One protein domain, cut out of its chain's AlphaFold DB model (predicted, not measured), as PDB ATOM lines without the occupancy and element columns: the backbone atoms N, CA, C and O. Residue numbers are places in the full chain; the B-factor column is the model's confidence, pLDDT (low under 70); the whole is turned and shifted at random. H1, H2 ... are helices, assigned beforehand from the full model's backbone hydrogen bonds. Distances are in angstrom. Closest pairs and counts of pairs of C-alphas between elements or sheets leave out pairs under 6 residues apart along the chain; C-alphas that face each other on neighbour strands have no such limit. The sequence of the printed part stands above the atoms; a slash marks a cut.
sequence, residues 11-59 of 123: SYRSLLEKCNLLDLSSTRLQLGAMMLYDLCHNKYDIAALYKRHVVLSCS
ATOM      1  N   SER A  11     124.611 165.018 184.257       75.69
ATOM      2  CA  SER A  11     125.500 163.866 184.348       75.69
ATOM      3  C   SER A  11     126.776 164.276 185.087       75.69
ATOM      4  O   SER A  11     127.276 165.392 184.909       75.69
ATOM      5  N   TYR A  12     127.317 163.373 185.907       65.06
ATOM      6  CA  TYR A  12     128.539 163.628 186.675       65.06
ATOM      7  C   TYR A  12     129.679 164.132 185.774       65.06
ATOM      8  O   TYR A  12     130.369 165.087 186.117       65.06
ATOM      9  N   ARG A  13     129.797 163.575 184.560       68.00
ATOM     10  CA  ARG A  13     130.786 163.978 183.552       68.00
ATOM     11  C   ARG A  13     130.618 165.431 183.097       68.00
ATOM     12  O   ARG A  13     131.591 166.175 183.075       68.00
ATOM     13  N   SER A  14     129.386 165.857 182.821       74.38
ATOM     14  CA  SER A  14     129.080 167.247 182.446       74.38
ATOM     15  C   SER A  14     129.376 168.236 183.578       74.38
ATOM     16  O   SER A  14     129.683 169.401 183.329       74.38
ATOM     17  N   LEU A  15     129.271 167.780 184.827       69.88
ATOM     18  CA  LEU A  15     129.581 168.568 186.017       69.88
ATOM     19  C   LEU A  15     131.100 168.730 186.176       69.88
ATOM     20  O   LEU A  15     131.577 169.838 186.408       69.88
ATOM     21  N   LEU A  16     131.861 167.654 185.953       63.84
ATOM     22  CA  LEU A  16     133.325 167.696 185.966       63.84
ATOM     23  C   LEU A  16     133.902 168.592 184.861       63.84
ATOM     24  O   LEU A  16     134.805 169.383 185.133       63.84
ATOM     25  N   GLU A  17     133.356 168.503 183.644       72.69
ATOM     26  CA  GLU A  17     133.767 169.338 182.506       72.69
ATOM     27  C   GLU A  17     133.458 170.821 182.749       72.69
ATOM     28  O   GLU A  17     134.305 171.673 182.492       72.69
ATOM     29  N   LYS A  18     132.298 171.151 183.335       73.94
ATOM     30  CA  LYS A  18     131.975 172.541 183.707       73.94
ATOM     31  C   LYS A  18     132.869 173.105 184.811       73.94
ATOM     32  O   LYS A  18     133.044 174.319 184.878       73.94
ATOM     33  N   CYS A  19     133.403 172.257 185.685       64.81
ATOM     34  CA  CYS A  19     134.211 172.685 186.825       64.81
ATOM     35  C   CYS A  19     135.727 172.714 186.548       64.81
ATOM     36  O   CYS A  19     136.474 173.057 187.462       64.81
ATOM     37  N   ASN A  20     136.190 172.396 185.328       62.22
ATOM     38  CA  ASN A  20     137.612 172.407 184.931       62.22
ATOM     39  C   ASN A  20     138.538 171.639 185.905       62.22
ATOM     40  O   ASN A  20     139.594 172.126 186.309       62.22
ATOM     41  N   LEU A  21     138.143 170.425 186.306       60.12
ATOM     42  CA  LEU A  21     138.774 169.678 187.407       60.12
ATOM     43  C   LEU A  21     139.985 168.796 187.009       60.12
ATOM     44  O   LEU A  21     140.099 167.664 187.471       60.12
ATOM     45  N   LEU A  22     140.888 169.263 186.140       59.81
ATOM     46  CA  LEU A  22     142.023 168.447 185.648       59.81
ATOM     47  C   LEU A  22     143.346 168.612 186.427       59.81
ATOM     48  O   LEU A  22     144.314 167.928 186.117       59.81
ATOM     49  N   ASP A  23     143.406 169.482 187.437       59.91
ATOM     50  CA  ASP A  23     144.655 169.840 188.137       59.91
ATOM     51  C   ASP A  23     144.630 169.475 189.642       59.91
ATOM     52  O   ASP A  23     143.564 169.319 190.222       59.91
ATOM     53  N   LEU A  24     145.759 169.332 190.346       55.81
ATOM     54  CA  LEU A  24     145.785 168.954 191.785       55.81
ATOM     55  C   LEU A  24     145.154 170.013 192.712       55.81
ATOM     56  O   LEU A  24     144.644 169.713 193.794       55.81
ATOM     57  N   SER A  25     145.134 171.270 192.271       61.06
ATOM     58  CA  SER A  25     144.326 172.338 192.875       61.06
ATOM     59  C   SER A  25     142.823 172.009 192.839       61.06
ATOM     60  O   SER A  25     142.067 172.365 193.749       61.06
ATOM     61  N   SER A  26     142.406 171.244 191.831       62.84
ATOM     62  CA  SER A  26     141.032 170.826 191.609       62.84
ATOM     63  C   SER A  26     140.568 169.719 192.547       62.84
ATOM     64  O   SER A  26     139.386 169.669 192.848       62.84
ATOM     65  N   THR A  27     141.454 168.888 193.103       70.25
ATOM     66  CA  THR A  27     141.032 167.773 193.976       70.25
ATOM     67  C   THR A  27     140.439 168.282 195.291       70.25
ATOM     68  O   THR A  27     139.471 167.720 195.802       70.25
ATOM     69  N   ARG A  28     140.955 169.402 195.824       75.19
ATOM     70  CA  ARG A  28     140.354 170.088 196.984       75.19
ATOM     71  C   ARG A  28     139.001 170.704 196.644       75.19
ATOM     72  O   ARG A  28     138.068 170.597 197.435       75.19
ATOM     73  N   LEU A  29     138.892 171.316 195.468       70.56
ATOM     74  CA  LEU A  29     137.626 171.837 194.949       70.56
ATOM     75  C   LEU A  29     136.613 170.714 194.700       70.56
ATOM     76  O   LEU A  29     135.434 170.900 194.963       70.56
ATOM     77  N   GLN A  30     137.069 169.540 194.273       75.94
ATOM     78  CA  GLN A  30     136.254 168.364 193.997       75.94
ATOM     79  C   GLN A  30     135.742 167.731 195.291       75.94
ATOM     80  O   GLN A  30     134.553 167.455 195.393       75.94
ATOM     81  N   LEU A  31     136.593 167.604 196.315       82.06
ATOM     82  CA  LEU A  31     136.173 167.240 197.674       82.06
ATOM     83  C   LEU A  31     135.151 168.238 198.230       82.06
ATOM     84  O   LEU A  31     134.130 167.827 198.777       82.06
ATOM     85  N   GLY A  32     135.388 169.539 198.039       79.81
ATOM     86  CA  GLY A  32     134.454 170.591 198.439       79.81
ATOM     87  C   GLY A  32     133.111 170.491 197.716       79.81
ATOM     88  O   GLY A  32     132.069 170.501 198.361       79.81
ATOM     89  N   ALA A  33     133.124 170.335 196.392       79.25
ATOM     90  CA  ALA A  33     131.929 170.211 195.564       79.25
ATOM     91  C   ALA A  33     131.146 168.926 195.864       79.25
ATOM     92  O   ALA A  33     129.920 168.952 195.893       79.25
ATOM     93  N   MET A  34     131.841 167.819 196.130       85.00
ATOM     94  CA  MET A  34     131.237 166.536 196.478       85.00
ATOM     95  C   MET A  34     130.596 166.587 197.870       85.00
ATOM     96  O   MET A  34     129.437 166.203 198.013       85.00
ATOM     97  N   MET A  35     131.275 167.182 198.860       82.00
ATOM     98  CA  MET A  35     130.667 167.471 200.163       82.00
ATOM     99  C   MET A  35     129.447 168.384 200.035       82.00
ATOM    100  O   MET A  35     128.430 168.120 200.670       82.00
ATOM    101  N   LEU A  36     129.525 169.438 199.215       76.62
ATOM    102  CA  LEU A  36     128.405 170.358 199.000       76.62
ATOM    103  C   LEU A  36     127.219 169.643 198.343       76.62
ATOM    104  O   LEU A  36     126.080 169.820 198.764       76.62
ATOM    105  N   TYR A  37     127.489 168.810 197.337       84.62
ATOM    106  CA  TYR A  37     126.486 168.000 196.657       84.62
ATOM    107  C   TYR A  37     125.794 167.050 197.635       84.62
ATOM    108  O   TYR A  37     124.566 167.039 197.712       84.62
ATOM    109  N   ASP A  38     126.557 166.294 198.419       83.75
ATOM    110  CA  ASP A  38     126.007 165.352 199.392       83.75
ATOM    111  C   ASP A  38     125.255 166.073 200.531       83.75
ATOM    112  O   ASP A  38     124.235 165.567 201.005       83.75
ATOM    113  N   LEU A  39     125.682 167.286 200.913       76.31
ATOM    114  CA  LEU A  39     124.957 168.161 201.843       76.31
ATOM    115  C   LEU A  39     123.609 168.613 201.256       76.31
ATOM    116  O   LEU A  39     122.587 168.531 201.931       76.31
ATOM    117  N   CYS A  40     123.582 169.036 199.987       77.56
ATOM    118  CA  CYS A  40     122.355 169.437 199.287       77.56
ATOM    119  C   CYS A  40     121.370 168.279 199.080       77.56
ATOM    120  O   CYS A  40     120.168 168.513 198.977       77.56
ATOM    121  N   HIS A  41     121.865 167.043 199.023       84.56
ATOM    122  CA  HIS A  41     121.043 165.840 198.881       84.56
ATOM    123  C   HIS A  41     120.757 165.158 200.225       84.56
ATOM    124  O   HIS A  41     120.334 164.005 200.236       84.56
ATOM    125  N   ASN A  42     120.975 165.856 201.350       85.56
ATOM    126  CA  ASN A  42     120.720 165.368 202.711       85.56
ATOM    127  C   ASN A  42     121.361 164.003 203.018       85.56
ATOM    128  O   ASN A  42     120.870 163.256 203.862       85.56
ATOM    129  N   LYS A  43     122.465 163.654 202.346       84.56
ATOM    130  CA  LYS A  43     123.188 162.403 202.618       84.56
ATOM    131  C   LYS A  43     124.015 162.474 203.896       84.56
ATOM    132  O   LYS A  43     124.394 161.440 204.438       84.56
ATOM    133  N   TYR A  44     124.295 163.685 204.369       84.19
ATOM    134  CA  TYR A  44     124.933 163.918 205.653       84.19
ATOM    135  C   TYR A  44     123.931 164.462 206.663       84.19
ATOM    136  O   TYR A  44     123.211 165.419 206.388       84.19
ATOM    137  N   ASP A  45     123.954 163.895 207.867       83.50
ATOM    138  CA  ASP A  45     123.304 164.506 209.016       83.50
ATOM    139  C   ASP A  45     124.118 165.737 209.449       83.50
ATOM    140  O   ASP A  45     125.205 165.638 210.030       83.50
ATOM    141  N   ILE A  46     123.583 166.915 209.132       75.25
ATOM    142  CA  ILE A  46     124.187 168.213 209.447       75.25
ATOM    143  C   ILE A  46     124.402 168.354 210.962       75.25
ATOM    144  O   ILE A  46     125.406 168.935 211.383       75.25
ATOM    145  N   ALA A  47     123.530 167.770 211.793       77.62
ATOM    146  CA  ALA A  47     123.685 167.797 213.244       77.62
ATOM    147  C   ALA A  47     124.882 166.949 213.702       77.62
ATOM    148  O   ALA A  47     125.617 167.357 214.607       77.62
ATOM    149  N   ALA A  48     125.123 165.804 213.059       80.00
ATOM    150  CA  ALA A  48     126.283 164.960 213.332       80.00
ATOM    151  C   ALA A  48     127.598 165.631 212.897       80.00
ATOM    152  O   ALA A  48     128.578 165.608 213.648       80.00
ATOM    153  N   LEU A  49     127.614 166.284 211.729       75.75
ATOM    154  CA  LEU A  49     128.773 167.053 211.260       75.75
ATOM    155  C   LEU A  49     129.087 168.228 212.190       75.75
ATOM    156  O   LEU A  49     130.242 168.408 212.577       75.75
ATOM    157  N   TYR A  50     128.064 168.978 212.603       75.25
ATOM    158  CA  TYR A  50     128.220 170.092 213.534       75.25
ATOM    159  C   TYR A  50     128.756 169.620 214.888       75.25
ATOM    160  O   TYR A  50     129.763 170.146 215.361       75.25
ATOM    161  N   LYS A  51     128.165 168.573 215.480       72.12
ATOM    162  CA  LYS A  51     128.652 167.991 216.742       72.12
ATOM    163  C   LYS A  51     130.108 167.549 216.635       72.12
ATOM    164  O   LYS A  51     130.899 167.865 217.517       72.12
ATOM    165  N   ARG A  52     130.490 166.871 215.551       71.50
ATOM    166  CA  ARG A  52     131.873 166.416 215.350       71.50
ATOM    167  C   ARG A  52     132.842 167.591 215.220       71.50
ATOM    168  O   ARG A  52     133.904 167.563 215.833       71.50
ATOM    169  N   HIS A  53     132.466 168.629 214.479       68.00
ATOM    170  CA  HIS A  53     133.309 169.807 214.281       68.00
ATOM    171  C   HIS A  53     133.448 170.644 215.563       68.00
ATOM    172  O   HIS A  53     134.548 171.092 215.889       68.00
ATOM    173  N   VAL A  54     132.361 170.809 216.324       65.38
ATOM    174  CA  VAL A  54     132.366 171.488 217.627       65.38
ATOM    175  C   VAL A  54     133.201 170.709 218.634       65.38
ATOM    176  O   VAL A  54     134.046 171.300 219.289       65.38
ATOM    177  N   VAL A  55     133.064 169.382 218.706       66.81
ATOM    178  CA  VAL A  55     133.878 168.554 219.611       66.81
ATOM    179  C   VAL A  55     135.367 168.664 219.281       66.81
ATOM    180  O   VAL A  55     136.163 168.861 220.192       66.81
ATOM    181  N   LEU A  56     135.757 168.617 218.004       59.31
ATOM    182  CA  LEU A  56     137.153 168.805 217.578       59.31
ATOM    183  C   LEU A  56     137.693 170.216 217.869       59.31
ATOM    184  O   LEU A  56     138.879 170.367 218.136       59.31
ATOM    185  N   SER A  57     136.833 171.237 217.837       57.66
ATOM    186  CA  SER A  57     137.219 172.637 218.082       57.66
ATOM    187  C   SER A  57     137.228 172.999 219.573       57.66
ATOM    188  O   SER A  57     138.015 173.838 219.999       57.66
ATOM    189  N   CYS A  58     136.371 172.366 220.379       55.72
ATOM    190  CA  CYS A  58     136.225 172.618 221.816       55.72
ATOM    191  C   CYS A  58     137.113 171.723 222.689       55.72
ATOM    192  O   CYS A  58     137.241 171.983 223.881       55.72
ATOM    193  N   SER A  59     137.734 170.682 222.131       49.88
ATOM    194  CA  SER A  59     138.630 169.789 222.879       49.88
ATOM    195  C   SER A  59     140.078 170.280 222.961       49.88
ATOM    196  O   SER A  59     140.935 169.537 223.424       49.88
TER     197      SER A  59
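This is residues 11 to 59 of the 123 residues of an uncharacterized protein of Eumeta variegata (UniProt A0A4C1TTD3). Three helices make an open, flat zigzag: long H2 is the middle stroke, H3 splays from its end as a wide V, and short H1 sits apart beside H2, off the side away from H3, where residues 19 to 23 lead from it to the first end of H2. No helix touches another. The printed part has 49 residues, in order H1, H2, H3, is all helix and loose, with a radius of gyration of the C-alphas of 14.0 A, and spans 39 by 23 by 8 A.

Start at H2, residues 24 to 40. H3, residues 46 to 58, is close but not clearly touching: the closest C-alphas, of Leu 39 and Ile 46, are 7.6 A apart. The two run opposite ways at a steep tilt of 55 degrees. H1, residues 12 to 18, is apart from both. Every O i to N i+4 pair is within hydrogen-bond range in H1 and H3; in H2, 11 of 13.

Find C-alpha 24 at (145.785, 168.954, 191.785); H2 runs 24.6 A from there. H3 runs 17.8 A to C-alpha 58 at (136.225, 172.618, 221.816); H1 measures 10.0 A.

The printed part has no cut, and both links are tight. Look for pLDDT under 70 at 19 residues, among them 19 to 26 and 53 to 59.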